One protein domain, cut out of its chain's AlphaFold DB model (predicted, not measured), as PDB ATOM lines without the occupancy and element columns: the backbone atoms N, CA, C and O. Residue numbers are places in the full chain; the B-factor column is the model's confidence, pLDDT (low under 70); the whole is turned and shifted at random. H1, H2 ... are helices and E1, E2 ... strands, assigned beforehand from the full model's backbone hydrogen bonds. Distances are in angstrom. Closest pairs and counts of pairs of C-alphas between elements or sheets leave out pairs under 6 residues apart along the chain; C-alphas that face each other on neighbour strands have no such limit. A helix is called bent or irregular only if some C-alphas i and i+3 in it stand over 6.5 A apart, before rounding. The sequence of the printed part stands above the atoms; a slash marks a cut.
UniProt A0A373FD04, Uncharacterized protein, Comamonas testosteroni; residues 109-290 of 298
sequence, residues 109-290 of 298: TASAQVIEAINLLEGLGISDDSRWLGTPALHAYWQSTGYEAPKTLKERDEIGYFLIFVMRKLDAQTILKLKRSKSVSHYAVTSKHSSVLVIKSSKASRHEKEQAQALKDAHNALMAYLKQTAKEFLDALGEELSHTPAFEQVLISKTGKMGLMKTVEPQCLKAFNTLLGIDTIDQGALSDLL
ATOM      1  N   THR A 109      -5.694  72.213 146.883       85.75
ATOM      2  CA  THR A 109      -5.860  71.866 148.306       85.75
ATOM      3  C   THR A 109      -4.615  72.141 149.142       85.75
ATOM      4  O   THR A 109      -4.743  72.287 150.356       85.75
ATOM      5  N   ALA A 110      -3.447  72.291 148.507       88.00
ATOM      6  CA  ALA A 110      -2.189  72.602 149.179       88.00
ATOM      7  C   ALA A 110      -2.211  74.009 149.804       88.00
ATOM      8  O   ALA A 110      -2.938  74.911 149.358       88.00
ATOM      9  N   SER A 111      -1.395  74.239 150.826       84.31
ATOM     10  CA  SER A 111      -1.214  75.576 151.373       84.31
ATOM     11  C   SER A 111      -0.452  76.462 150.389       84.31
ATOM     12  O   SER A 111       0.336  76.017 149.551       84.31
ATOM     13  N   ALA A 112      -0.662  77.772 150.508       85.75
ATOM     14  CA  ALA A 112       0.140  78.734 149.762       85.75
ATOM     15  C   ALA A 112       1.631  78.678 150.150       85.75
ATOM     16  O   ALA A 112       2.471  79.059 149.344       85.75
ATOM     17  N   GLN A 113       1.957  78.192 151.352       83.50
ATOM     18  CA  GLN A 113       3.316  78.177 151.893       83.50
ATOM     19  C   GLN A 113       4.154  77.071 151.257       83.50
ATOM     20  O   GLN A 113       5.301  77.326 150.899       83.50
ATOM     21  N   VAL A 114       3.574  75.884 151.034       86.94
ATOM     22  CA  VAL A 114       4.226  74.829 150.243       86.94
ATOM     23  C   VAL A 114       4.529  75.338 148.840       86.94
ATOM     24  O   VAL A 114       5.655  75.199 148.377       86.94
ATOM     25  N   ILE A 115       3.576  76.007 148.183       91.56
ATOM     26  CA  ILE A 115       3.808  76.560 146.840       91.56
ATOM     27  C   ILE A 115       4.894  77.645 146.838       91.56
ATOM     28  O   ILE A 115       5.742  77.670 145.947       91.56
ATOM     29  N   GLU A 116       4.903  78.538 147.829       88.88
ATOM     30  CA  GLU A 116       5.943  79.563 147.970       88.88
ATOM     31  C   GLU A 116       7.325  78.945 148.189       88.88
ATOM     32  O   GLU A 116       8.296  79.383 147.571       88.88
ATOM     33  N   ALA A 117       7.409  77.893 149.000       88.69
ATOM     34  CA  ALA A 117       8.640  77.160 149.224       88.69
ATOM     35  C   ALA A 117       9.105  76.403 147.966       88.69
ATOM     36  O   ALA A 117      10.274  76.509 147.611       88.69
ATOM     37  N   ILE A 118       8.214  75.736 147.222       92.88
ATOM     38  CA  ILE A 118       8.542  75.113 145.923       92.88
ATOM     39  C   ILE A 118       9.118  76.147 144.954       92.88
ATOM     40  O   ILE A 118      10.195  75.947 144.395       92.88
ATOM     41  N   ASN A 119       8.433  77.279 144.786       92.81
ATOM     42  CA  ASN A 119       8.865  78.322 143.858       92.81
ATOM     43  C   ASN A 119      10.172  78.996 144.305       92.81
ATOM     44  O   ASN A 119      10.964  79.411 143.459       92.81
ATOM     45  N   LEU A 120      10.439  79.059 145.613       90.06
ATOM     46  CA  LEU A 120      11.737  79.475 146.143       90.06
ATOM     47  C   LEU A 120      12.848  78.504 145.719       90.06
ATOM     48  O   LEU A 120      13.881  78.954 145.228       90.06
ATOM     49  N   LEU A 121      12.644  77.188 145.861       91.81
ATOM     50  CA  LEU A 121      13.636  76.187 145.447       91.81
ATOM     51  C   LEU A 121      13.881  76.204 143.930       91.81
ATOM     52  O   LEU A 121      15.024  76.059 143.486       91.81
ATOM     53  N   GLU A 122      12.830  76.420 143.139       92.19
ATOM     54  CA  GLU A 122      12.920  76.561 141.681       92.19
ATOM     55  C   GLU A 122      13.706  77.819 141.286       92.19
ATOM     56  O   GLU A 122      14.620  77.753 140.463       92.19
ATOM     57  N   GLY A 123      13.427  78.962 141.923       88.81
ATOM     58  CA  GLY A 123      14.148  80.217 141.683       88.81
ATOM     59  C   GLY A 123      15.628  80.162 142.077       88.81
ATOM     60  O   GLY A 123      16.456  80.849 141.479       88.81
ATOM     61  N   LEU A 124      15.977  79.315 143.049       87.75
ATOM     62  CA  LEU A 124      17.360  79.047 143.451       87.75
ATOM     63  C   LEU A 124      18.061  77.999 142.572       87.75
ATOM     64  O   LEU A 124      19.257  77.772 142.754       87.75
ATOM     65  N   GLY A 125      17.347  77.359 141.640       88.75
ATOM     66  CA  GLY A 125      17.897  76.309 140.783       88.75
ATOM     67  C   GLY A 125      18.331  75.068 141.568       88.75
ATOM     68  O   GLY A 125      19.332  74.437 141.224       88.75
ATOM     69  N   ILE A 126      17.641  74.763 142.677       91.00
ATOM     70  CA  ILE A 126      17.902  73.570 143.507       91.00
ATOM     71  C   ILE A 126      16.749  72.557 143.433       91.00
ATOM     72  O   ILE A 126      16.857  71.460 143.974       91.00
ATOM     73  N   SER A 127      15.640  72.906 142.769       92.44
ATOM     74  CA  SER A 127      14.436  72.068 142.725       92.44
ATOM     75  C   SER A 127      14.635  70.736 142.000       92.44
ATOM     76  O   SER A 127      13.974  69.765 142.361       92.44
ATOM     77  N   ASP A 128      15.514  70.663 140.993       90.62
ATOM     78  CA  ASP A 128      15.788  69.411 140.268       90.62
ATOM     79  C   ASP A 128      16.421  68.346 141.186       90.62
ATOM     80  O   ASP A 128      16.035  67.172 141.121       90.62
ATOM     81  N   ASP A 129      17.289  68.794 142.096       92.19
ATOM     82  CA  ASP A 129      18.005  67.975 143.083       92.19
ATOM     83  C   ASP A 129      17.192  67.747 144.366       92.19
ATOM     84  O   ASP A 129      17.647  67.062 145.280       92.19
ATOM     85  N   SER A 130      16.004  68.347 144.464       94.00
ATOM     86  CA  SER A 130      15.172  68.306 145.663       94.00
ATOM     87  C   SER A 130      14.162  67.156 145.628       94.00
ATOM     88  O   SER A 130      13.556  66.859 144.593       94.00
ATOM     89  N   ARG A 131      13.930  66.534 146.784       94.44
ATOM     90  CA  ARG A 131      12.865  65.560 147.038       94.44
ATOM     91  C   ARG A 131      12.076  65.986 148.265       94.44
ATOM     92  O   ARG A 131      12.602  66.058 149.373       94.44
ATOM     93  N   TRP A 132      10.809  66.298 148.037       93.00
ATOM     94  CA  TRP A 132       9.855  66.645 149.080       93.00
ATOM     95  C   TRP A 132       9.357  65.381 149.766       93.00
ATOM     96  O   TRP A 132       9.007  64.421 149.085       93.00
ATOM     97  N   LEU A 133       9.315  65.377 151.095       88.44
ATOM     98  CA  LEU A 133       8.916  64.218 151.897       88.44
ATOM     99  C   LEU A 133       7.841  64.616 152.918       88.44
ATOM    100  O   LEU A 133       7.523  65.796 153.076       88.44
ATOM    101  N   GLY A 134       7.245  63.630 153.592       82.19
ATOM    102  CA  GLY A 134       6.159  63.859 154.545       82.19
ATOM    103  C   GLY A 134       4.854  64.344 153.897       82.19
ATOM    104  O   GLY A 134       4.525  64.001 152.762       82.19
ATOM    105  N   THR A 135       4.079  65.145 154.635       80.31
ATOM    106  CA  THR A 135       2.736  65.596 154.221       80.31
ATOM    107  C   THR A 135       2.695  66.319 152.862       80.31
ATOM    108  O   THR A 135       1.794  66.006 152.083       80.31
ATOM    109  N   PRO A 136       3.641  67.214 152.498       85.31
ATOM    110  CA  PRO A 136       3.640  67.848 151.175       85.31
ATOM    111  C   PRO A 136       3.658  66.852 150.004       85.31
ATOM    112  O   PRO A 136       2.975  67.080 149.007       85.31
ATOM    113  N   ALA A 137       4.360  65.720 150.135       90.00
ATOM    114  CA  ALA A 137       4.384  64.674 149.109       90.00
ATOM    115  C   ALA A 137       3.003  64.025 148.901       90.00
ATOM    116  O   ALA A 137       2.616  63.720 147.774       90.00
ATOM    117  N   LEU A 138       2.208  63.889 149.969       88.06
ATOM    118  CA  LEU A 138       0.848  63.348 149.881       88.06
ATOM    119  C   LEU A 138      -0.077  64.245 149.048       88.06
ATOM    120  O   LEU A 138      -0.928  63.731 148.323       88.06
ATOM    121  N   HIS A 139       0.112  65.570 149.091       88.62
ATOM    122  CA  HIS A 139      -0.617  66.482 148.205       88.62
ATOM    123  C   HIS A 139      -0.282  66.230 146.731       88.62
ATOM    124  O   HIS A 139      -1.178  66.319 145.893       88.62
ATOM    125  N   ALA A 140       0.969  65.883 146.408       92.38
ATOM    126  CA  ALA A 140       1.381  65.589 145.035       92.38
ATOM    127  C   ALA A 140       0.695  64.331 144.513       92.38
ATOM    128  O   ALA A 140       0.106  64.359 143.432       92.38
ATOM    129  N   TYR A 141       0.688  63.261 145.303       92.62
ATOM    130  CA  TYR A 141      -0.004  62.036 144.913       92.62
ATOM    131  C   TYR A 141      -1.500  62.257 144.788       92.62
ATOM    132  O   TYR A 141      -2.108  61.787 143.840       92.62
ATOM    133  N   TRP A 142      -2.108  63.007 145.707       89.94
ATOM    134  CA  TRP A 142      -3.545  63.202 145.633       89.94
ATOM    135  C   TRP A 142      -3.960  64.044 144.423       89.94
ATOM    136  O   TRP A 142      -4.911  63.693 143.723       89.94
ATOM    137  N   GLN A 143      -3.216  65.115 144.130       90.69
ATOM    138  CA  GLN A 143      -3.486  65.993 142.989       90.69
ATOM    139  C   GLN A 143      -3.382  65.253 141.645       90.69
ATOM    140  O   GLN A 143      -4.049  65.653 140.691       90.69
ATOM    141  N   SER A 144      -2.583  64.183 141.546       92.62
ATOM    142  CA  SER A 144      -2.472  63.396 140.310       92.62
ATOM    143  C   SER A 144      -3.640  62.436 140.078       92.62
ATOM    144  O   SER A 144      -3.859  62.022 138.943       92.62
ATOM    145  N   THR A 145      -4.417  62.110 141.114       91.50
ATOM    146  CA  THR A 145      -5.511  61.130 141.002       91.50
ATOM    147  C   THR A 145      -6.757  61.663 140.288       91.50
ATOM    148  O   THR A 145      -7.572  60.876 139.815       91.50
ATOM    149  N   GLY A 146      -6.948  62.987 140.238       88.88
ATOM    150  CA  GLY A 146      -8.185  63.597 139.729       88.88
ATOM    151  C   GLY A 146      -9.395  63.476 140.669       88.88
ATOM    152  O   GLY A 146     -10.517  63.800 140.270       88.88
ATOM    153  N   TYR A 147      -9.186  63.033 141.911       90.00
ATOM    154  CA  TYR A 147     -10.202  63.013 142.963       90.00
ATOM    155  C   TYR A 147     -10.046  64.198 143.915       90.00
ATOM    156  O   TYR A 147      -8.968  64.771 144.090       90.00
ATOM    157  N   GLU A 148     -11.129  64.546 144.600       86.94
ATOM    158  CA  GLU A 148     -11.083  65.495 145.700       86.94
ATOM    159  C   GLU A 148     -10.222  64.985 146.858       86.94
ATOM    160  O   GLU A 148     -10.336  63.827 147.260       86.94
ATOM    161  N   ALA A 149      -9.398  65.865 147.442       85.25
ATOM    162  CA  ALA A 149      -8.611  65.528 148.630       85.25
ATOM    163  C   ALA A 149      -9.498  65.091 149.805       85.25
ATOM    164  O   ALA A 149     -10.534  65.730 150.054       85.25
ATOM    165  N   PRO A 150      -9.093  64.048 150.555       84.12
ATOM    166  CA  PRO A 150      -9.821  63.621 151.732       84.12
ATOM    167  C   PRO A 150      -9.797  64.742 152.770       84.12
ATOM    168  O   PRO A 150      -8.852  65.536 152.831       84.12
ATOM    169  N   LYS A 151     -10.834  64.797 153.610       77.88
ATOM    170  CA  LYS A 151     -10.937  65.803 154.677       77.88
ATOM    171  C   LYS A 151      -9.688  65.827 155.553       77.88
ATOM    172  O   LYS A 151      -9.142  66.893 155.768       77.88
ATOM    173  N   THR A 152      -9.150  64.661 155.903       74.06
ATOM    174  CA  THR A 152      -7.920  64.525 156.699       74.06
ATOM    175  C   THR A 152      -6.702  65.218 156.086       74.06
ATOM    176  O   THR A 152      -5.885  65.743 156.829       74.06
ATOM    177  N   LEU A 153      -6.576  65.266 154.754       75.06
ATOM    178  CA  LEU A 153      -5.497  65.992 154.069       75.06
ATOM    179  C   LEU A 153      -5.817  67.488 153.917       75.06
ATOM    180  O   LEU A 153      -4.914  68.315 153.899       75.06
ATOM    181  N   LYS A 154      -7.103  67.851 153.816       67.44
ATOM    182  CA  LYS A 154      -7.565  69.252 153.774       67.44
ATOM    183  C   LYS A 154      -7.467  69.945 155.149       67.44
ATOM    184  O   LYS A 154      -7.255  71.163 155.175       67.44
ATOM    185  N   GLU A 155      -7.668  69.174 156.223       59.31
ATOM    186  CA  GLU A 155      -7.742  69.553 157.647       59.31
ATOM    187  C   GLU A 155      -6.445  69.305 158.419       59.31
ATOM    188  O   GLU A 155      -6.227  69.976 159.425       59.31
ATOM    189  N   ARG A 156      -5.556  68.404 157.956       56.78
ATOM    190  CA  ARG A 156      -4.133  68.495 158.310       56.78
ATOM    191  C   ARG A 156      -3.663  69.835 157.769       56.78
ATOM    192  O   ARG A 156      -3.226  69.934 156.624       56.78
ATOM    193  N   ASP A 157      -3.801  70.874 158.586       51.41
ATOM    194  CA  ASP A 157      -3.011  72.079 158.441       51.41
ATOM    195  C   ASP A 157      -1.584  71.585 158.280       51.41
ATOM    196  O   ASP A 157      -1.065  70.868 159.140       51.41
ATOM    197  N   GLU A 158      -1.034  71.822 157.090       54.62
ATOM    198  CA  GLU A 158       0.280  71.332 156.736       54.62
ATOM    199  C   GLU A 158       1.214  71.730 157.868       54.62
ATOM    200  O   GLU A 158       1.344  72.918 158.171       54.62
ATOM    201  N   ILE A 159       1.771  70.717 158.539       52.88
ATOM    202  CA  ILE A 159       2.737  70.879 159.618       52.88
ATOM    203  C   ILE A 159       3.673  71.984 159.156       52.88
ATOM    204  O   ILE A 159       4.225  71.880 158.059       52.88
ATOM    205  N   GLY A 160       3.808  73.051 159.946       61.25
ATOM    206  CA  GLY A 160       4.547  74.250 159.563       61.25
ATOM    207  C   GLY A 160       6.035  74.014 159.313       61.25
ATOM    208  O   GLY A 160       6.775  74.982 159.293       61.25
ATOM    209  N   TYR A 161       6.480  72.770 159.139       72.88
ATOM    210  CA  TYR A 161       7.811  72.312 158.797       72.88
ATOM    211  C   TYR A 161       7.726  71.375 157.589       72.88
ATOM    212  O   TYR A 161       7.138  70.296 157.660       72.88
ATOM    213  N   PHE A 162       8.358  71.761 156.486       80.12
ATOM    214  CA  PHE A 162       8.513  70.915 155.307       80.12
ATOM    215  C   PHE A 162       9.931  70.372 155.264       80.12
ATOM    216  O   PHE A 162      10.889  71.141 155.363       80.12
ATOM    217  N   LEU A 163      10.055  69.056 155.117       84.81
ATOM    218  CA  LEU A 163      11.335  68.386 154.960       84.81
ATOM    219  C   LEU A 163      11.617  68.180 153.473       84.81
ATOM    220  O   LEU A 163      10.827  67.558 152.758       84.81
ATOM    221  N   ILE A 164      12.750  68.703 153.022       91.25
ATOM    222  CA  ILE A 164      13.230  68.552 151.656       91.25
ATOM    223  C   ILE A 164      14.634  67.973 151.708       91.25
ATOM    224  O   ILE A 164      15.548  68.577 152.269       91.25
ATOM    225  N   PHE A 165      14.813  66.815 151.091       92.31
ATOM    226  CA  PHE A 165      16.140  66.285 150.830       92.31
ATOM    227  C   PHE A 165      16.693  66.928 149.559       92.31
ATOM    228  O   PHE A 165      15.978  67.039 148.569       92.31
ATOM    229  N   VAL A 166      17.951  67.350 149.567       93.38
ATOM    230  CA  VAL A 166      18.649  67.925 148.417       93.38
ATOM    231  C   VAL A 166      19.866  67.057 148.122       93.38
ATOM    232  O   VAL A 166      20.803  67.001 148.917       93.38
ATOM    233  N   MET A 167      19.881  66.409 146.956       92.00
ATOM    234  CA  MET A 167      20.947  65.501 146.493       92.00
ATOM    235  C   MET A 167      22.219  66.245 146.050       92.00
ATOM    236  O   MET A 167      22.965  65.794 145.185       92.00
ATOM    237  N   ARG A 168      22.439  67.437 146.606       90.81
ATOM    238  CA  ARG A 168      23.669  68.198 146.472       90.81
ATOM    239  C   ARG A 168      23.939  68.980 147.746       90.81
ATOM    240  O   ARG A 168      23.018  69.456 148.413       90.81
ATOM    241  N   LYS A 169      25.217  69.213 148.016       90.62
ATOM    242  CA  LYS A 169      25.672  70.128 149.054       90.62
ATOM    243  C   LYS A 169      25.172  71.549 148.774       90.62
ATOM    244  O   LYS A 169      25.506  72.144 147.749       90.62
ATOM    245  N   LEU A 170      24.424  72.125 149.714       89.81
ATOM    246  CA  LEU A 170      24.058  73.540 149.671       89.81
ATOM    247  C   LEU A 170      25.263  74.415 150.040       89.81
ATOM    248  O   LEU A 170      25.811  74.313 151.140       89.81
ATOM    249  N   ASP A 171      25.668  75.288 149.118       85.56
ATOM    250  CA  ASP A 171      26.744  76.248 149.350       85.56
ATOM    251  C   ASP A 171      26.296  77.440 150.218       85.56
ATOM    252  O   ASP A 171      25.108  77.699 150.443       85.56
ATOM    253  N   ALA A 172      27.277  78.189 150.726       84.75
ATOM    254  CA  ALA A 172      27.026  79.330 151.602       84.75
ATOM    255  C   ALA A 172      26.169  80.416 150.926       84.75
ATOM    256  O   ALA A 172      25.349  81.047 151.594       84.75
ATOM    257  N   GLN A 173      26.314  80.616 149.611       84.25
ATOM    258  CA  GLN A 173      25.530  81.603 148.865       84.25
ATOM    259  C   GLN A 173      24.055  81.195 148.768       84.25
ATOM    260  O   GLN A 173      23.174  82.024 148.987       84.25
ATOM    261  N   THR A 174      23.772  79.926 148.487       85.44
ATOM    262  CA  THR A 174      22.422  79.362 148.416       85.44
ATOM    263  C   THR A 174      21.752  79.432 149.781       85.44
ATOM    264  O   THR A 174      20.627  79.920 149.886       85.44
ATOM    265  N   ILE A 175      22.467  79.057 150.848       85.25
ATOM    266  CA  ILE A 175      21.980  79.192 152.229       85.25
ATOM    267  C   ILE A 175      21.703  80.663 152.569       85.25
ATOM    268  O   ILE A 175      20.685  80.974 153.188       85.25
ATOM    269  N   LEU A 176      22.565  81.593 152.149       84.12
ATOM    270  CA  LEU A 176      22.354  83.023 152.374       84.12
ATOM    271  C   LEU A 176      21.123  83.544 151.619       84.12
ATOM    272  O   LEU A 176      20.347  84.317 152.180       84.12
ATOM    273  N   LYS A 177      20.908  83.109 150.371       83.56
ATOM    274  CA  LYS A 177      19.711  83.456 149.588       83.56
ATOM    275  C   LYS A 177      18.437  82.892 150.225       83.56
ATOM    276  O   LYS A 177      17.459  83.626 150.329       83.56
ATOM    277  N   LEU A 178      18.472  81.654 150.734       84.12
ATOM    278  CA  LEU A 178      17.374  81.063 151.512       84.12
ATOM    279  C   LEU A 178      17.056  81.908 152.755       84.12
ATOM    280  O   LEU A 178      15.903  82.267 152.974       84.12
ATOM    281  N   LYS A 179      18.077  82.313 153.528       78.69
ATOM    282  CA  LYS A 179      17.914  83.160 154.727       78.69
ATOM    283  C   LYS A 179      17.364  84.560 154.433       78.69
ATOM    284  O   LYS A 179      16.736  85.153 155.304       78.69
ATOM    285  N   ARG A 180      17.605  85.108 153.237       77.31
ATOM    286  CA  ARG A 180      17.074  86.419 152.815       77.31
ATOM    287  C   ARG A 180      15.591  86.372 152.438       77.31
ATOM    288  O   ARG A 180      14.957  87.426 152.379       77.31
ATOM    289  N   SER A 181      15.033  85.188 152.188       71.19
ATOM    290  CA  SER A 181      13.604  85.032 151.925       71.19
ATOM    291  C   SER A 181      12.806  85.291 153.204       71.19
ATOM    292  O   SER A 181      12.894  84.535 154.167       71.19
ATOM    293  N   LYS A 182      12.018  86.373 153.227       65.69
ATOM    294  CA  LYS A 182      11.232  86.785 154.406       65.69
ATOM    295  C   LYS A 182      10.025  85.882 154.686       65.69
ATOM    296  O   LYS A 182       9.444  85.969 155.763       65.69
ATOM    297  N   SER A 183       9.622  85.051 153.726       59.56
ATOM    298  CA  SER A 183       8.369  84.289 153.801       59.56
ATOM    299  C   SER A 183       8.475  83.013 154.637       59.56
ATOM    300  O   SER A 183       7.445  82.471 155.040       59.56
ATOM    301  N   VAL A 184       9.690  82.524 154.904       66.75
ATOM    302  CA  VAL A 184       9.935  81.216 155.524       66.75
ATOM    303  C   VAL A 184      11.241  81.250 156.332       66.75
ATOM    304  O   VAL A 184      12.256  81.766 155.868       66.75
ATOM    305  N   SER A 185      11.245  80.655 157.526       69.88
ATOM    306  CA  SER A 185      12.484  80.330 158.249       69.88
ATOM    307  C   SER A 185      13.066  78.995 157.785       69.88
ATOM    308  O   SER A 185      12.345  78.016 157.654       69.88
ATOM    309  N   HIS A 186      14.376  78.935 157.564       79.31
ATOM    310  CA  HIS A 186      15.028  77.763 156.983       79.31
ATOM    311  C   HIS A 186      16.098  77.217 157.912       79.31
ATOM    312  O   HIS A 186      16.862  77.979 158.511       79.31
ATOM    313  N   TYR A 187      16.211  75.898 157.947       81.94
ATOM    314  CA  TYR A 187      17.334  75.211 158.548       81.94
ATOM    315  C   TYR A 187      17.911  74.196 157.573       81.94
ATOM    316  O   TYR A 187      17.162  73.459 156.949       81.94
ATOM    317  N   ALA A 188      19.234  74.161 157.445       86.25
ATOM    318  CA  ALA A 188      19.915  73.212 156.579       86.25
ATOM    319  C   ALA A 188      20.953  72.422 157.377       86.25
ATOM    320  O   ALA A 188      21.778  73.014 158.080       86.25
ATOM    321  N   VAL A 189      20.924  71.098 157.233       87.00
ATOM    322  CA  VAL A 189      22.036  70.209 157.581       87.00
ATOM    323  C   VAL A 189      22.699  69.782 156.291       87.00
ATOM    324  O   VAL A 189      22.024  69.409 155.338       87.00
ATOM    325  N   THR A 190      24.020  69.842 156.260       88.75
ATOM    326  CA  THR A 190      24.796  69.575 155.055       88.75
ATOM    327  C   THR A 190      25.925  68.607 155.382       88.75
ATOM    328  O   THR A 190      26.666  68.826 156.346       88.75
ATOM    329  N   SER A 191      26.038  67.549 154.584       89.06
ATOM    330  CA  SER A 191      27.144  66.589 154.578       89.06
ATOM    331  C   SER A 191      28.161  66.964 153.489       89.06
ATOM    332  O   SER A 191      28.295  68.142 153.125       89.06
ATOM    333  N   LYS A 192      28.948  66.000 152.995       87.75
ATOM    334  CA  LYS A 192      29.952  66.261 151.962       87.75
ATOM    335  C   LYS A 192      29.300  66.443 150.591       87.75
ATOM    336  O   LYS A 192      29.719  67.340 149.856       87.75
ATOM    337  N   HIS A 193      28.270  65.654 150.287       89.12
ATOM    338  CA  HIS A 193      27.629  65.610 148.974       89.12
ATOM    339  C   HIS A 193      26.131  65.916 148.999       89.12
ATOM    340  O   HIS A 193      25.615  66.333 147.969       89.12
ATOM    341  N   SER A 194      25.467  65.836 150.151       91.81
ATOM    342  CA  SER A 194      24.019  66.027 150.282       91.81
ATOM    343  C   SER A 194      23.638  67.081 151.326       91.81
ATOM    344  O   SER A 194      24.442  67.529 152.152       91.81
ATOM    345  N   SER A 195      22.375  67.495 151.295       91.62
ATOM    346  CA  SER A 195      21.796  68.408 152.273       91.62
ATOM    347  C   SER A 195      20.357  68.030 152.599       91.62
ATOM    348  O   SER A 195      19.609  67.564 151.749       91.62
ATOM    349  N   VAL A 196      19.934  68.312 153.826       90.00
ATOM    350  CA  VAL A 196      18.529  68.285 154.236       90.00
ATOM    351  C   VAL A 196      18.122  69.694 154.622       90.00
ATOM    352  O   VAL A 196      18.785  70.343 155.432       90.00
ATOM    353  N   LEU A 197      17.029  70.163 154.032       89.25
ATOM    354  CA  LEU A 197      16.440  71.468 154.258       89.25
ATOM    355  C   LEU A 197      15.107  71.304 154.991       89.25
ATOM    356  O   LEU A 197      14.206  70.612 154.526       89.25
ATOM    357  N   VAL A 198      14.975  71.984 156.123       86.00
ATOM    358  CA  VAL A 198      13.724  72.136 156.861       86.00
ATOM    359  C   VAL A 198      13.219  73.557 156.650       86.00
ATOM    360  O   VAL A 198      13.869  74.534 157.029       86.00
ATOM    361  N   ILE A 199      12.057  73.669 156.023       83.81
ATOM    362  CA  ILE A 199      11.383  74.924 155.695       83.81
ATOM    363  C   ILE A 199      10.262  75.116 156.702       83.81
ATOM    364  O   ILE A 199       9.258  74.413 156.650       83.81
ATOM    365  N   LYS A 200      10.437  76.059 157.627       77.88
ATOM    366  CA  LYS A 200       9.406  76.440 158.582       77.88
ATOM    367  C   LYS A 200       8.553  77.591 158.053       77.88
ATOM    368  O   LYS A 200       9.049  78.697 157.824       77.88
ATOM    369  N   SER A 201       7.260  77.340 157.934       69.38
ATOM    370  CA  SER A 201       6.251  78.321 157.576       69.38
ATOM    371  C   SER A 201       6.153  79.478 158.585       69.38
ATOM    372  O   SER A 201       6.249  79.290 159.795       69.38
ATOM    373  N   SER A 202       5.947  80.696 158.077       58.91
ATOM    374  CA  SER A 202       5.862  81.926 158.874       58.91
ATOM    375  C   SER A 202       4.471  82.245 159.431       58.91
ATOM    376  O   SER A 202       4.373  83.071 160.340       58.91
ATOM    377  N   LYS A 203       3.386  81.642 158.916       58.78
ATOM    378  CA  LYS A 203       2.030  81.918 159.426       58.78
ATOM    379  C   LYS A 203       1.541  80.748 160.257       58.78
ATOM    380  O   LYS A 203       1.272  79.689 159.695       58.78
ATOM    381  N   ALA A 204       1.360  81.005 161.549       51.88
ATOM    382  CA  ALA A 204       0.785  80.031 162.453       51.88
ATOM    383  C   ALA A 204      -0.648  79.687 162.048       51.88
ATOM    384  O   ALA A 204      -1.488  80.582 161.890       51.88
ATOM    385  N   SER A 205      -0.925  78.397 161.861       54.81
ATOM    386  CA  SER A 205      -2.295  77.919 161.687       54.81
ATOM    387  C   SER A 205      -3.077  78.030 163.010       54.81
ATOM    388  O   SER A 205      -2.504  78.264 164.076       54.81
ATOM    389  N   ARG A 206      -4.412  77.909 162.971       50.94
ATOM    390  CA  ARG A 206      -5.222  77.909 164.207       50.94
ATOM    391  C   ARG A 206      -4.899  76.692 165.086       50.94
ATOM    392  O   ARG A 206      -4.801  76.864 166.295       50.94
ATOM    393  N   HIS A 207      -4.650  75.526 164.486       50.81
ATOM    394  CA  HIS A 207      -4.238  74.312 165.201       50.81
ATOM    395  C   HIS A 207      -2.803  74.375 165.737       50.81
ATOM    396  O   HIS A 207      -2.530  73.822 166.803       50.81
ATOM    397  N   GLU A 208      -1.907  75.123 165.080       52.91
ATOM    398  CA  GLU A 208      -0.571  75.396 165.623       52.91
ATOM    399  C   GLU A 208      -0.613  76.077 166.991       52.91
ATOM    400  O   GLU A 208       0.376  75.990 167.696       52.91
ATOM    401  N   LYS A 209      -1.704  76.740 167.399       56.69
ATOM    402  CA  LYS A 209      -1.797  77.344 168.740       56.69
ATOM    403  C   LYS A 209      -2.125  76.330 169.835       56.69
ATOM    404  O   LYS A 209      -1.612  76.464 170.939       56.69
ATOM    405  N   GLU A 210      -2.943  75.326 169.528       56.22
ATOM    406  CA  GLU A 210      -3.361  74.286 170.481       56.22
ATOM    407  C   GLU A 210      -2.288  73.201 170.648       56.22
ATOM    408  O   GLU A 210      -2.076  72.705 171.749       56.22
ATOM    409  N   GLN A 211      -1.556  72.879 169.575       59.06
ATOM    410  CA  GLN A 211      -0.470  71.887 169.574       59.06
ATOM    411  C   GLN A 211       0.925  72.525 169.465       59.06
ATOM    412  O   GLN A 211       1.909  71.830 169.205       59.06
ATOM    413  N   ALA A 212       1.025  73.844 169.678       61.91
ATOM    414  CA  ALA A 212       2.235  74.650 169.484       61.91
ATOM    415  C   ALA A 212       3.473  74.031 170.123       61.91
ATOM    416  O   ALA A 212       4.543  73.973 169.515       61.91
ATOM    417  N   GLN A 213       3.307  73.595 171.372       65.44
ATOM    418  CA  GLN A 213       4.396  73.111 172.198       65.44
ATOM    419  C   GLN A 213       4.856  71.725 171.736       65.44
ATOM    420  O   GLN A 213       6.027  71.569 171.418       65.44
ATOM    421  N   ALA A 214       3.934  70.775 171.546       65.31
ATOM    422  CA  ALA A 214       4.256  69.440 171.035       65.31
ATOM    423  C   ALA A 214       4.908  69.483 169.639       65.31
ATOM    424  O   ALA A 214       5.897  68.800 169.394       65.31
ATOM    425  N   LEU A 215       4.417  70.339 168.734       64.12
ATOM    426  CA  LEU A 215       5.011  70.547 167.406       64.12
ATOM    427  C   LEU A 215       6.412  71.162 167.481       64.12
ATOM    428  O   LEU A 215       7.297  70.808 166.701       64.12
ATOM    429  N   LYS A 216       6.620  72.103 168.406       67.50
ATOM    430  CA  LYS A 216       7.931  72.708 168.653       67.50
ATOM    431  C   LYS A 216       8.908  71.683 169.228       67.50
ATOM    432  O   LYS A 216      10.058  71.662 168.797       67.50
ATOM    433  N   ASP A 217       8.455  70.829 170.138       67.62
ATOM    434  CA  ASP A 217       9.274  69.791 170.764       67.62
ATOM    435  C   ASP A 217       9.632  68.687 169.761       67.62
ATOM    436  O   ASP A 217      10.810  68.366 169.613       67.62
ATOM    437  N   ALA A 218       8.667  68.221 168.962       68.00
ATOM    438  CA  ALA A 218       8.906  67.300 167.850       68.00
ATOM    439  C   ALA A 218       9.878  67.887 166.812       68.00
ATOM    440  O   ALA A 218      10.788  67.204 166.343       68.00
ATOM    441  N   HIS A 219       9.740  69.177 166.481       71.12
ATOM    442  CA  HIS A 219      10.700  69.861 165.616       71.12
ATOM    443  C   HIS A 219      12.096  69.890 166.240       71.12
ATOM    444  O   HIS A 219      13.066  69.547 165.572       71.12
ATOM    445  N   ASN A 220      12.224  70.277 167.509       73.69
ATOM    446  CA  ASN A 220      13.514  70.303 168.192       73.69
ATOM    447  C   ASN A 220      14.165  68.913 168.224       73.69
ATOM    448  O   ASN A 220      15.367  68.814 167.978       73.69
ATOM    449  N   ALA A 221      13.380  67.857 168.454       74.12
ATOM    450  CA  ALA A 221      13.836  66.472 168.411       74.12
ATOM    451  C   ALA A 221      14.327  66.076 167.010       74.12
ATOM    452  O   ALA A 221      15.461  65.620 166.871       74.12
ATOM    453  N   LEU A 222      13.543  66.349 165.957       75.12
ATOM    454  CA  LEU A 222      13.957  66.121 164.566       75.12
ATOM    455  C   LEU A 222      15.255  66.869 164.242       75.12
ATOM    456  O   LEU A 222      16.155  66.342 163.602       75.12
ATOM    457  N   MET A 223      15.377  68.107 164.703       77.06
ATOM    458  CA  MET A 223      16.541  68.948 164.449       77.06
ATOM    459  C   MET A 223      17.784  68.467 165.194       77.06
ATOM    460  O   MET A 223      18.886  68.545 164.648       77.06
ATOM    461  N   ALA A 224      17.622  67.983 166.426       79.31
ATOM    462  CA  ALA A 224      18.687  67.331 167.175       79.31
ATOM    463  C   ALA A 224      19.129  66.050 166.457       79.31
ATOM    464  O   ALA A 224      20.318  65.902 166.178       79.31
ATOM    465  N   TYR A 225      18.175  65.211 166.043       78.75
ATOM    466  CA  TYR A 225      18.423  63.996 165.269       78.75
ATOM    467  C   TYR A 225      19.173  64.286 163.959       78.75
ATOM    468  O   TYR A 225      20.214  63.683 163.689       78.75
ATOM    469  N   LEU A 226      18.715  65.262 163.167       78.62
ATOM    470  CA  LEU A 226      19.364  65.629 161.906       78.62
ATOM    471  C   LEU A 226      20.807  66.110 162.117       78.62
ATOM    472  O   LEU A 226      21.679  65.816 161.302       78.62
ATOM    473  N   LYS A 227      21.073  66.846 163.204       79.94
ATOM    474  CA  LYS A 227      22.410  67.365 163.533       79.94
ATOM    475  C   LYS A 227      23.363  66.296 164.055       79.94
ATOM    476  O   LYS A 227      24.536  66.337 163.697       79.94
ATOM    477  N   GLN A 228      22.879  65.442 164.953       78.38
ATOM    478  CA  GLN A 228      23.706  64.528 165.741       78.38
ATOM    479  C   GLN A 228      23.851  63.157 165.088       78.38
ATOM    480  O   GLN A 228      24.900  62.548 165.229       78.38
ATOM    481  N   THR A 229      22.825  62.690 164.374       71.94
ATOM    482  CA  THR A 229      22.755  61.304 163.894       71.94
ATOM    483  C   THR A 229      22.617  61.243 162.379       71.94
ATOM    484  O   THR A 229      23.452  60.649 161.706       71.94
ATOM    485  N   ALA A 230      21.613  61.909 161.796       72.06
ATOM    486  CA  ALA A 230      21.330  61.760 160.364       72.06
ATOM    487  C   ALA A 230      22.458  62.286 159.468       72.06
ATOM    488  O   ALA A 230      22.616  61.816 158.343       72.06
ATOM    489  N   LYS A 231      23.235  63.265 159.954       80.50
ATOM    490  CA  LYS A 231      24.309  63.925 159.201       80.50
ATOM    491  C   LYS A 231      25.311  62.932 158.597       80.50
ATOM    492  O   LYS A 231      25.775  63.173 157.485       80.50
ATOM    493  N   GLU A 232      25.625  61.854 159.311       81.56
ATOM    494  CA  GLU A 232      26.575  60.819 158.875       81.56
ATOM    495  C   GLU A 232      26.029  59.982 157.710       81.56
ATOM    496  O   GLU A 232      26.791  59.538 156.858       81.56
ATOM    497  N   PHE A 233      24.704  59.860 157.607       81.88
ATOM    498  CA  PHE A 233      24.019  59.027 156.615       81.88
ATOM    499  C   PHE A 233      23.447  59.818 155.434       81.88
ATOM    500  O   PHE A 233      22.924  59.224 154.494       81.88
ATOM    501  N   LEU A 234      23.540  61.155 155.438       85.25
ATOM    502  CA  LEU A 234      22.965  61.976 154.366       85.25
ATOM    503  C   LEU A 234      23.558  61.655 152.994       85.25
ATOM    504  O   LEU A 234      22.845  61.722 152.000       85.25
ATOM    505  N   ASP A 235      24.843  61.319 152.905       88.31
ATOM    506  CA  ASP A 235      25.445  61.000 151.608       88.31
ATOM    507  C   ASP A 235      24.919  59.654 151.074       88.31
ATOM    508  O   ASP A 235      24.494  59.598 149.920       88.31
ATOM    509  N   ALA A 236      24.799  58.630 151.929       87.19
ATOM    510  CA  ALA A 236      24.200  57.339 151.573       87.19
ATOM    511  C   ALA A 236      22.709  57.462 151.195       87.19
ATOM    512  O   ALA A 236      22.263  56.902 150.196       87.19
ATOM    513  N   LEU A 237      21.937  58.259 151.943       84.62
ATOM    514  CA  LEU A 237      20.538  58.559 151.610       84.62
ATOM    515  C   LEU A 237      20.410  59.316 150.285       84.62
ATOM    516  O   LEU A 237      19.466  59.092 149.530       84.62
ATOM    517  N   GLY A 238      21.349  60.217 149.993       86.19
ATOM    518  CA  GLY A 238      21.381  60.942 148.725       86.19
ATOM    519  C   GLY A 238      21.635  60.014 147.545       86.19
ATOM    520  O   GLY A 238      20.950  60.123 146.529       86.19
ATOM    521  N   GLU A 239      22.562  59.071 147.701       87.75
ATOM    522  CA  GLU A 239      22.817  58.024 146.716       87.75
ATOM    523  C   GLU A 239      21.575  57.156 146.498       87.75
ATOM    524  O   GLU A 239      21.143  56.980 145.360       87.75
ATOM    525  N   GLU A 240      20.918  56.688 147.555       87.81
ATOM    526  CA  GLU A 240      19.691  55.907 147.408       87.81
ATOM    527  C   GLU A 240      18.564  56.701 146.719       87.81
ATOM    528  O   GLU A 240      17.909  56.197 145.801       87.81
ATOM    529  N   LEU A 241      18.352  57.964 147.104       88.50
ATOM    530  CA  LEU A 241      17.348  58.834 146.486       88.50
ATOM    531  C   LEU A 241      17.642  59.127 145.012       88.50
ATOM    532  O   LEU A 241      16.702  59.305 144.237       88.50
ATOM    533  N   SER A 242      18.917  59.151 144.616       87.50
ATOM    534  CA  SER A 242      19.319  59.326 143.216       87.50
ATOM    535  C   SER A 242      18.939  58.134 142.331       87.50
ATOM    536  O   SER A 242      18.620  58.325 141.158       87.50
ATOM    537  N   HIS A 243      18.901  56.928 142.907       88.62
ATOM    538  CA  HIS A 243      18.471  55.699 142.232       88.62
ATOM    539  C   HIS A 243      16.967  55.439 142.391       88.62
ATOM    540  O   HIS A 243      16.389  54.621 141.674       88.62
ATOM    541  N   THR A 244      16.319  56.132 143.328       89.75
ATOM    542  CA  THR A 244      14.884  56.014 143.570       89.75
ATOM    543  C   THR A 244      14.103  56.757 142.482       89.75
ATOM    544  O   THR A 244      14.344  57.950 142.260       89.75
ATOM    545  N   PRO A 245      13.120  56.109 141.832       90.81
ATOM    546  CA  PRO A 245      12.251  56.777 140.875       90.81
ATOM    547  C   PRO A 245      11.567  58.005 141.487       90.81
ATOM    548  O   PRO A 245      11.055  57.974 142.611       90.81
ATOM    549  N   ALA A 246      11.588  59.106 140.739       93.12
ATOM    550  CA  ALA A 246      11.017  60.372 141.168       93.12
ATOM    551  C   ALA A 246       9.606  60.548 140.609       93.12
ATOM    552  O   ALA A 246       9.376  60.365 139.415       93.12
ATOM    553  N   PHE A 247       8.705  61.018 141.461       95.75
ATOM    554  CA  PHE A 247       7.361  61.421 141.092       95.75
ATOM    555  C   PHE A 247       7.283  62.950 141.002       95.75
ATOM    556  O   PHE A 247       7.698  63.660 141.922       95.75
ATOM    557  N   GLU A 248       6.745  63.475 139.900       96.00
ATOM    558  CA  GLU A 248       6.646  64.918 139.665       96.00
ATOM    559  C   GLU A 248       5.203  65.358 139.392       96.00
ATOM    560  O   GLU A 248       4.564  64.924 138.430       96.00
ATOM    561  N   GLN A 249       4.709  66.306 140.190       96.38
ATOM    562  CA  GLN A 249       3.355  66.831 140.048       96.38
ATOM    563  C   GLN A 249       3.302  68.341 140.271       96.38
ATOM    564  O   GLN A 249       3.928  68.884 141.182       96.38
ATOM    565  N   VAL A 250       2.505  69.030 139.447       97.38
ATOM    566  CA  VAL A 250       2.140  70.426 139.715       97.38
ATOM    567  C   VAL A 250       1.100  70.443 140.822       97.38
ATOM    568  O   VAL A 250      -0.005  69.923 140.660       97.38
ATOM    569  N   LEU A 251       1.461  71.062 141.935       95.44
ATOM    570  CA  LEU A 251       0.552  71.360 143.023       95.44
ATOM    571  C   LEU A 251      -0.167  72.673 142.768       95.44
ATOM    572  O   LEU A 251       0.427  73.636 142.283       95.44
ATOM    573  N   ILE A 252      -1.440  72.709 143.153       95.62
ATOM    574  CA  ILE A 252      -2.272  73.906 143.133       95.62
ATOM    575  C   ILE A 252      -2.649  74.220 144.582       95.62
ATOM    576  O   ILE A 252      -3.172  73.360 145.298       95.62
ATOM    577  N   SER A 253      -2.389  75.445 145.031       92.75
ATOM    578  CA  SER A 253      -2.795  75.871 146.368       92.75
ATOM    579  C   SER A 253      -4.290  76.179 146.449       92.75
ATOM    580  O   SER A 253      -4.953  76.452 145.447       92.75
ATOM    581  N   LYS A 254      -4.801  76.304 147.678       90.44
ATOM    582  CA  LYS A 254      -6.125  76.888 147.972       90.44
ATOM    583  C   LYS A 254      -6.309  78.300 147.374       90.44
ATOM    584  O   LYS A 254      -7.435  78.752 147.189       90.44
ATOM    585  N   THR A 255      -5.218  79.016 147.078       92.00
ATOM    586  CA  THR A 255      -5.243  80.350 146.449       92.00
ATOM    587  C   THR A 255      -5.100  80.315 144.928       92.00
ATOM    588  O   THR A 255      -5.117  81.377 144.311       92.00
ATOM    589  N   GLY A 256      -4.976  79.125 144.333       95.56
ATOM    590  CA  GLY A 256      -4.819  78.909 142.898       95.56
ATOM    591  C   GLY A 256      -3.379  78.993 142.386       95.56
ATOM    592  O   GLY A 256      -3.150  78.651 141.226       95.56
ATOM    593  N   LYS A 257      -2.418  79.388 143.234       96.31
ATOM    594  CA  LYS A 257      -0.990  79.430 142.884       96.31
ATOM    595  C   LYS A 257      -0.463  78.034 142.576       96.31
ATOM    596  O   LYS A 257      -0.915  77.064 143.186       96.31
ATOM    597  N   MET A 258       0.524  77.952 141.690       97.75
ATOM    598  CA  MET A 258       1.105  76.675 141.268       97.75
ATOM    599  C   MET A 258       2.587  76.532 141.615       97.75
ATOM    600  O   MET A 258       3.324  77.517 141.691       97.75
ATOM    601  N   GLY A 259       3.012  75.286 141.825       96.69
ATOM    602  CA  GLY A 259       4.405  74.903 142.056       96.69
ATOM    603  C   GLY A 259       4.655  73.472 141.588       96.69
ATOM    604  O   GLY A 259       3.802  72.606 141.772       96.69
ATOM    605  N   LEU A 260       5.807  73.213 140.964       97.50
ATOM    606  CA  LEU A 260       6.181  71.881 140.483       97.50
ATOM    607  C   LEU A 260       6.953  71.143 141.579       97.50
ATOM    608  O   LEU A 260       8.105  71.467 141.853       97.50
ATOM    609  N   MET A 261       6.312  70.167 142.218       95.88
ATOM    610  CA  MET A 261       6.932  69.363 143.266       95.88
ATOM    611  C   MET A 261       7.561  68.106 142.670       95.88
ATOM    612  O   MET A 261       6.909  67.389 141.912       95.88
ATOM    613  N   LYS A 262       8.790  67.804 143.097       96.00
ATOM    614  CA  LYS A 262       9.414  66.488 142.944       96.00
ATOM    615  C   LYS A 262       9.449  65.766 144.284       96.00
ATOM    616  O   LYS A 262       9.939  66.308 145.273       96.00
ATOM    617  N   THR A 263       8.962  64.541 144.313       95.25
ATOM    618  CA  THR A 263       9.012  63.637 145.465       95.25
ATOM    619  C   THR A 263       9.434  62.244 144.986       95.25
ATOM    620  O   THR A 263       9.810  62.074 143.826       95.25
ATOM    621  N   VAL A 264       9.485  61.270 145.884       93.94
ATOM    622  CA  VAL A 264       9.727  59.861 145.544       93.94
ATOM    623  C   VAL A 264       8.443  59.228 145.003       93.94
ATOM    624  O   VAL A 264       7.376  59.818 145.109       93.94
ATOM    625  N   GLU A 265       8.500  58.037 144.418       91.94
ATOM    626  CA  GLU A 265       7.270  57.293 144.112       91.94
ATOM    627  C   GLU A 265       6.465  56.966 145.393       91.94
ATOM    628  O   GLU A 265       7.064  56.734 146.454       91.94
ATOM    629  N   PRO A 266       5.117  56.870 145.332       89.06
ATOM    630  CA  PRO A 266       4.272  56.632 146.507       89.06
ATOM    631  C   PRO A 266       4.672  55.403 147.330       89.06
ATOM    632  O   PRO A 266       4.590  55.420 148.558       89.06
ATOM    633  N   GLN A 267       5.147  54.354 146.655       88.06
ATOM    634  CA  GLN A 267       5.576  53.090 147.259       88.06
ATOM    635  C   GLN A 267       6.816  53.265 148.152       88.06
ATOM    636  O   GLN A 267       6.985  52.552 149.138       88.06
ATOM    637  N   CYS A 268       7.665  54.243 147.829       88.12
ATOM    638  CA  CYS A 268       8.912  54.524 148.532       88.12
ATOM    639  C   CYS A 268       8.727  55.525 149.683       88.12
ATOM    640  O   CYS A 268       9.543  55.541 150.604       88.12
ATOM    641  N   LEU A 269       7.664  56.345 149.672       86.31
ATOM    642  CA  LEU A 269       7.499  57.442 150.636       86.31
ATOM    643  C   LEU A 269       7.533  56.965 152.092       86.31
ATOM    644  O   LEU A 269       8.187  57.593 152.917       86.31
ATOM    645  N   LYS A 270       6.863  55.851 152.411       83.50
ATOM    646  CA  LYS A 270       6.815  55.324 153.786       83.50
ATOM    647  C   LYS A 270       8.206  54.953 154.307       83.50
ATOM    648  O   LYS A 270       8.538  55.270 155.446       83.50
ATOM    649  N   ALA A 271       9.025  54.317 153.468       81.94
ATOM    650  CA  ALA A 271      10.390  53.951 153.831       81.94
ATOM    651  C   ALA A 271      11.236  55.201 154.111       81.94
ATOM    652  O   ALA A 271      11.864  55.282 155.163       81.94
ATOM    653  N   PHE A 272      11.173  56.215 153.240       82.81
ATOM    654  CA  PHE A 272      11.916  57.465 153.429       82.81
ATOM    655  C   PHE A 272      11.419  58.306 154.610       82.81
ATOM    656  O   PHE A 272      12.225  58.906 155.319       82.81
ATOM    657  N   ASN A 273      10.111  58.333 154.868       79.38
ATOM    658  CA  ASN A 273       9.569  59.003 156.048       79.38
ATOM    659  C   ASN A 273      10.037  58.317 157.338       79.38
ATOM    660  O   ASN A 273      10.416  59.005 158.283       79.38
ATOM    661  N   THR A 274      10.069  56.983 157.366       76.25
ATOM    662  CA  THR A 274      10.621  56.218 158.495       76.25
ATOM    663  C   THR A 274      12.119  56.515 158.660       76.25
ATOM    664  O   THR A 274      12.559  56.856 159.753       76.25
ATOM    665  N   LEU A 275      12.885  56.496 157.560       73.12
ATOM    666  CA  LEU A 275      14.326  56.800 157.503       73.12
ATOM    667  C   LEU A 275      14.708  58.222 157.930       73.12
ATOM    668  O   LEU A 275      15.835  58.474 158.330       73.12
ATOM    669  N   LEU A 276      13.817  59.194 157.798       71.38
ATOM    670  CA  LEU A 276      14.092  60.563 158.247       71.38
ATOM    671  C   LEU A 276      13.433  60.870 159.585       71.38
ATOM    672  O   LEU A 276      13.373  62.028 159.999       71.38
ATOM    673  N   GLY A 277      12.920  59.834 160.245       65.00
ATOM    674  CA  GLY A 277      12.267  59.939 161.532       65.00
ATOM    675  C   GLY A 277      10.929  60.656 161.470       65.00
ATOM    676  O   GLY A 277      10.364  60.909 162.519       65.00
ATOM    677  N   ILE A 278      10.396  60.971 160.284       69.62
ATOM    678  CA  ILE A 278       9.122  61.687 160.110       69.62
ATOM    679  C   ILE A 278       7.971  60.880 160.718       69.62
ATOM    680  O   ILE A 278       7.101  61.456 161.367       69.62
ATOM    681  N   ASP A 279       7.992  59.559 160.532       62.44
ATOM    682  CA  ASP A 279       6.969  58.647 161.060       62.44
ATOM    683  C   ASP A 279       7.329  58.091 162.456       62.44
ATOM    684  O   ASP A 279       6.495  57.446 163.087       62.44
ATOM    685  N   THR A 280       8.553  58.324 162.951       54.03
ATOM    686  CA  THR A 280       9.107  57.659 164.148       54.03
ATOM    687  C   THR A 280       9.723  58.621 165.167       54.03
ATOM    688  O   THR A 280      10.580  58.189 165.943       54.03
ATOM    689  N   ILE A 281       9.309  59.900 165.196       51.78
ATOM    690  CA  ILE A 281       9.792  60.913 166.167       51.78
ATOM    691  C   ILE A 281       9.687  60.413 167.627       51.78
ATOM    692  O   ILE A 281      10.442  60.875 168.478       51.78
ATOM    693  N   ASP A 282       8.871  59.389 167.891       41.66
ATOM    694  CA  ASP A 282       8.683  58.810 169.221       41.66
ATOM    695  C   ASP A 282       9.477  57.518 169.537       41.66
ATOM    696  O   ASP A 282       9.379  57.050 170.669       41.66
ATOM    697  N   GLN A 283      10.225  56.880 168.613       41.44
ATOM    698  CA  GLN A 283      10.555  55.445 168.813       41.44
ATOM    699  C   GLN A 283      11.960  54.907 168.500       41.44
ATOM    700  O   GLN A 283      12.094  53.693 168.439       41.44
ATOM    701  N   GLY A 284      13.026  55.694 168.319       45.38
ATOM    702  CA  GLY A 284      14.393  55.122 168.216       45.38
ATOM    703  C   GLY A 284      14.647  54.130 167.054       45.38
ATOM    704  O   GLY A 284      15.785  53.764 166.804       45.38
ATOM    705  N   ALA A 285      13.623  53.778 166.269       49.06
ATOM    706  CA  ALA A 285      13.610  52.777 165.200       49.06
ATOM    707  C   ALA A 285      14.519  53.127 164.015       49.06
ATOM    708  O   ALA A 285      14.722  52.336 163.096       49.06
ATOM    709  N   LEU A 286      15.051  54.343 164.017       46.16
ATOM    710  CA  LEU A 286      15.849  54.871 162.938       46.16
ATOM    711  C   LEU A 286      17.316  54.434 163.010       46.16
ATOM    712  O   LEU A 286      17.921  54.185 161.972       46.16
ATOM    713  N   SER A 287      17.878  54.265 164.213       45.03
ATOM    714  CA  SER A 287      19.204  53.647 164.359       45.03
ATOM    715  C   SER A 287      19.197  52.208 163.853       45.03
ATOM    716  O   SER A 287      20.116  51.804 163.149       45.03
ATOM    717  N   ASP A 288      18.125  51.467 164.130       50.50
ATOM    718  CA  ASP A 288      17.987  50.061 163.742       50.50
ATOM    719  C   ASP A 288      17.809  49.908 162.227       50.50
ATOM    720  O   ASP A 288      18.347  48.987 161.611       50.50
ATOM    721  N   LEU A 289      17.096  50.848 161.599       48.56
ATOM    722  CA  LEU A 289      16.878  50.840 160.159       48.56
ATOM    723  C   LEU A 289      18.129  51.295 159.386       48.56
ATOM    724  O   LEU A 289      18.439  50.708 158.351       48.56
ATOM    725  N   LEU A 290      18.901  52.253 159.909       49.19
ATOM    726  CA  LEU A 290      20.212  52.637 159.359       49.19
ATOM    727  C   LEU A 290      21.303  51.583 159.620       49.19
ATOM    728  O   LEU A 290      22.273  51.510 158.871       49.19
TER     729      LEU A 290
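What this domain is: This is residues 109 to 290 of the 298 residues of an uncharacterized protein of Comamonas testosteroni (UniProt A0A373FD04). A strongly twisted four-stranded sheet, E1 E2 E4 E3, makes the middle of a rounded body in three layers, helices on both faces of a sheet: H6a and H6b, the arms of the long bent helix H6, on one face and H1 and H4 on the other. Next to its edge strand E1 comes the hairpin E5 and E6, with H1 and H2 packed on it, while H7 and H8 meet in a corner at the end of the printed part. The printed part has 182 residues with eight named helices and six named strands, in the order H1 E1 H2 H3 E2 H4 E3 E4 H5 H6 E5 E6 H7 H8; both sheets are antiparallel and the class is mixed, helices and strands. The whole is compact, with a radius of gyration of the C-alphas of 15.4 A and spans of 39 by 35 by 34 A.

Where its parts are: Start with the sheet: E1 is residues 130 to 133, E2 residues 161 to 166 over 15.6 A, E4 residues 195 to 201 over 19.2 A and E3 residues 184 to 190 over 18.9 A. The second sheet is E5, residues 246 to 252 over 19.1 A, and E6, residues 258 to 264 over 19.4 A. Find C-alpha 112 at (0.140, 78.734, 149.762); from there H1 runs 16.2 A to residue 123. H2 is residues 135 to 144, H3 residues 151 to 155, H4 residues 172 to 180 and H5 residues 207 to 210. H6, residues 212 to 243, was assigned as one helix by its hydrogen bonds but is bent, with C-alphas 232 and 235 7.4 A apart. Its arm H6a, residues 212 to 232, starts at C-alpha 212, (2.235, 74.650, 169.484), runs 29.9 A, has a kink of 41 degrees near residue 226 and is irregular, with C-alphas 228 and 231 6.6 A apart; H6b is residues 235 to 243. H7, residues 266 to 275, is irregular, with C-alphas 267 and 270 7.0 A apart, and H8 is residues 285 to 290, with C-alpha 290 at (20.212, 52.637, 159.359).

How they stand to each other: In the first sheet, look for N 131 and O 165 at 2.8 A between E1 and E2, N 164 and O 197 at 2.8 A between E2 and E4, and N 187 and O 198 at 2.9 A across the hairpin E3 and E4. E2, H4 and E3 form a split strand-helix-strand unit, two strands running the same way with E4 between them, and its crossover is right-handed. H6a runs along the strands over E4 and E3 at a height over the sheet of 10.1 A; H4, on the opposite face, runs along E3 at 9.2 A. H1 is over E4 at 6.6 A, slantwise to it at 41 degrees on the local plane. The closest C-alphas of E1 and E6, Arg 131 and Thr 263, are 4.6 A apart; in the hairpin E5 and E6, N 247 and O 263 are 2.8 A apart. Ile 115 of H1 and Gly 259 of E6 have the closest C-alphas of that pair, 5.1 A, and Ala 140 of H2 and Gln 249 of E5 those of theirs, 5.5 A. H7 only grazes the first sheet with residues 269 to 273 and touches H8, about perpendicular at 77 degrees, closest at the C-alphas of Leu 275 and Leu 286, 6.0 A. H3 is close to H2 but not clearly touching, with the C-alphas of His 139 and Leu 153 7.6 A apart; H5 stands likewise to H6a, with those of Glu 208 and Leu 215 7.6 A apart. Each O i to N i+4 pair is within hydrogen-bond range in H1, H2, H3, H4, H6b and H8, against 14 of 17 in H6a and 4 of 6 in H7; H5 is too short for such a pair.

The domain as a whole: The two C-alphas farthest apart are those of Gly 256 and Asp 288, 42.3 A. The printed part has no cut and no long link. Its mean pLDDT is 79.8; the 43 residues under 70 are 154 to 160, 182 to 185, 201 to 218 and 277 to 290.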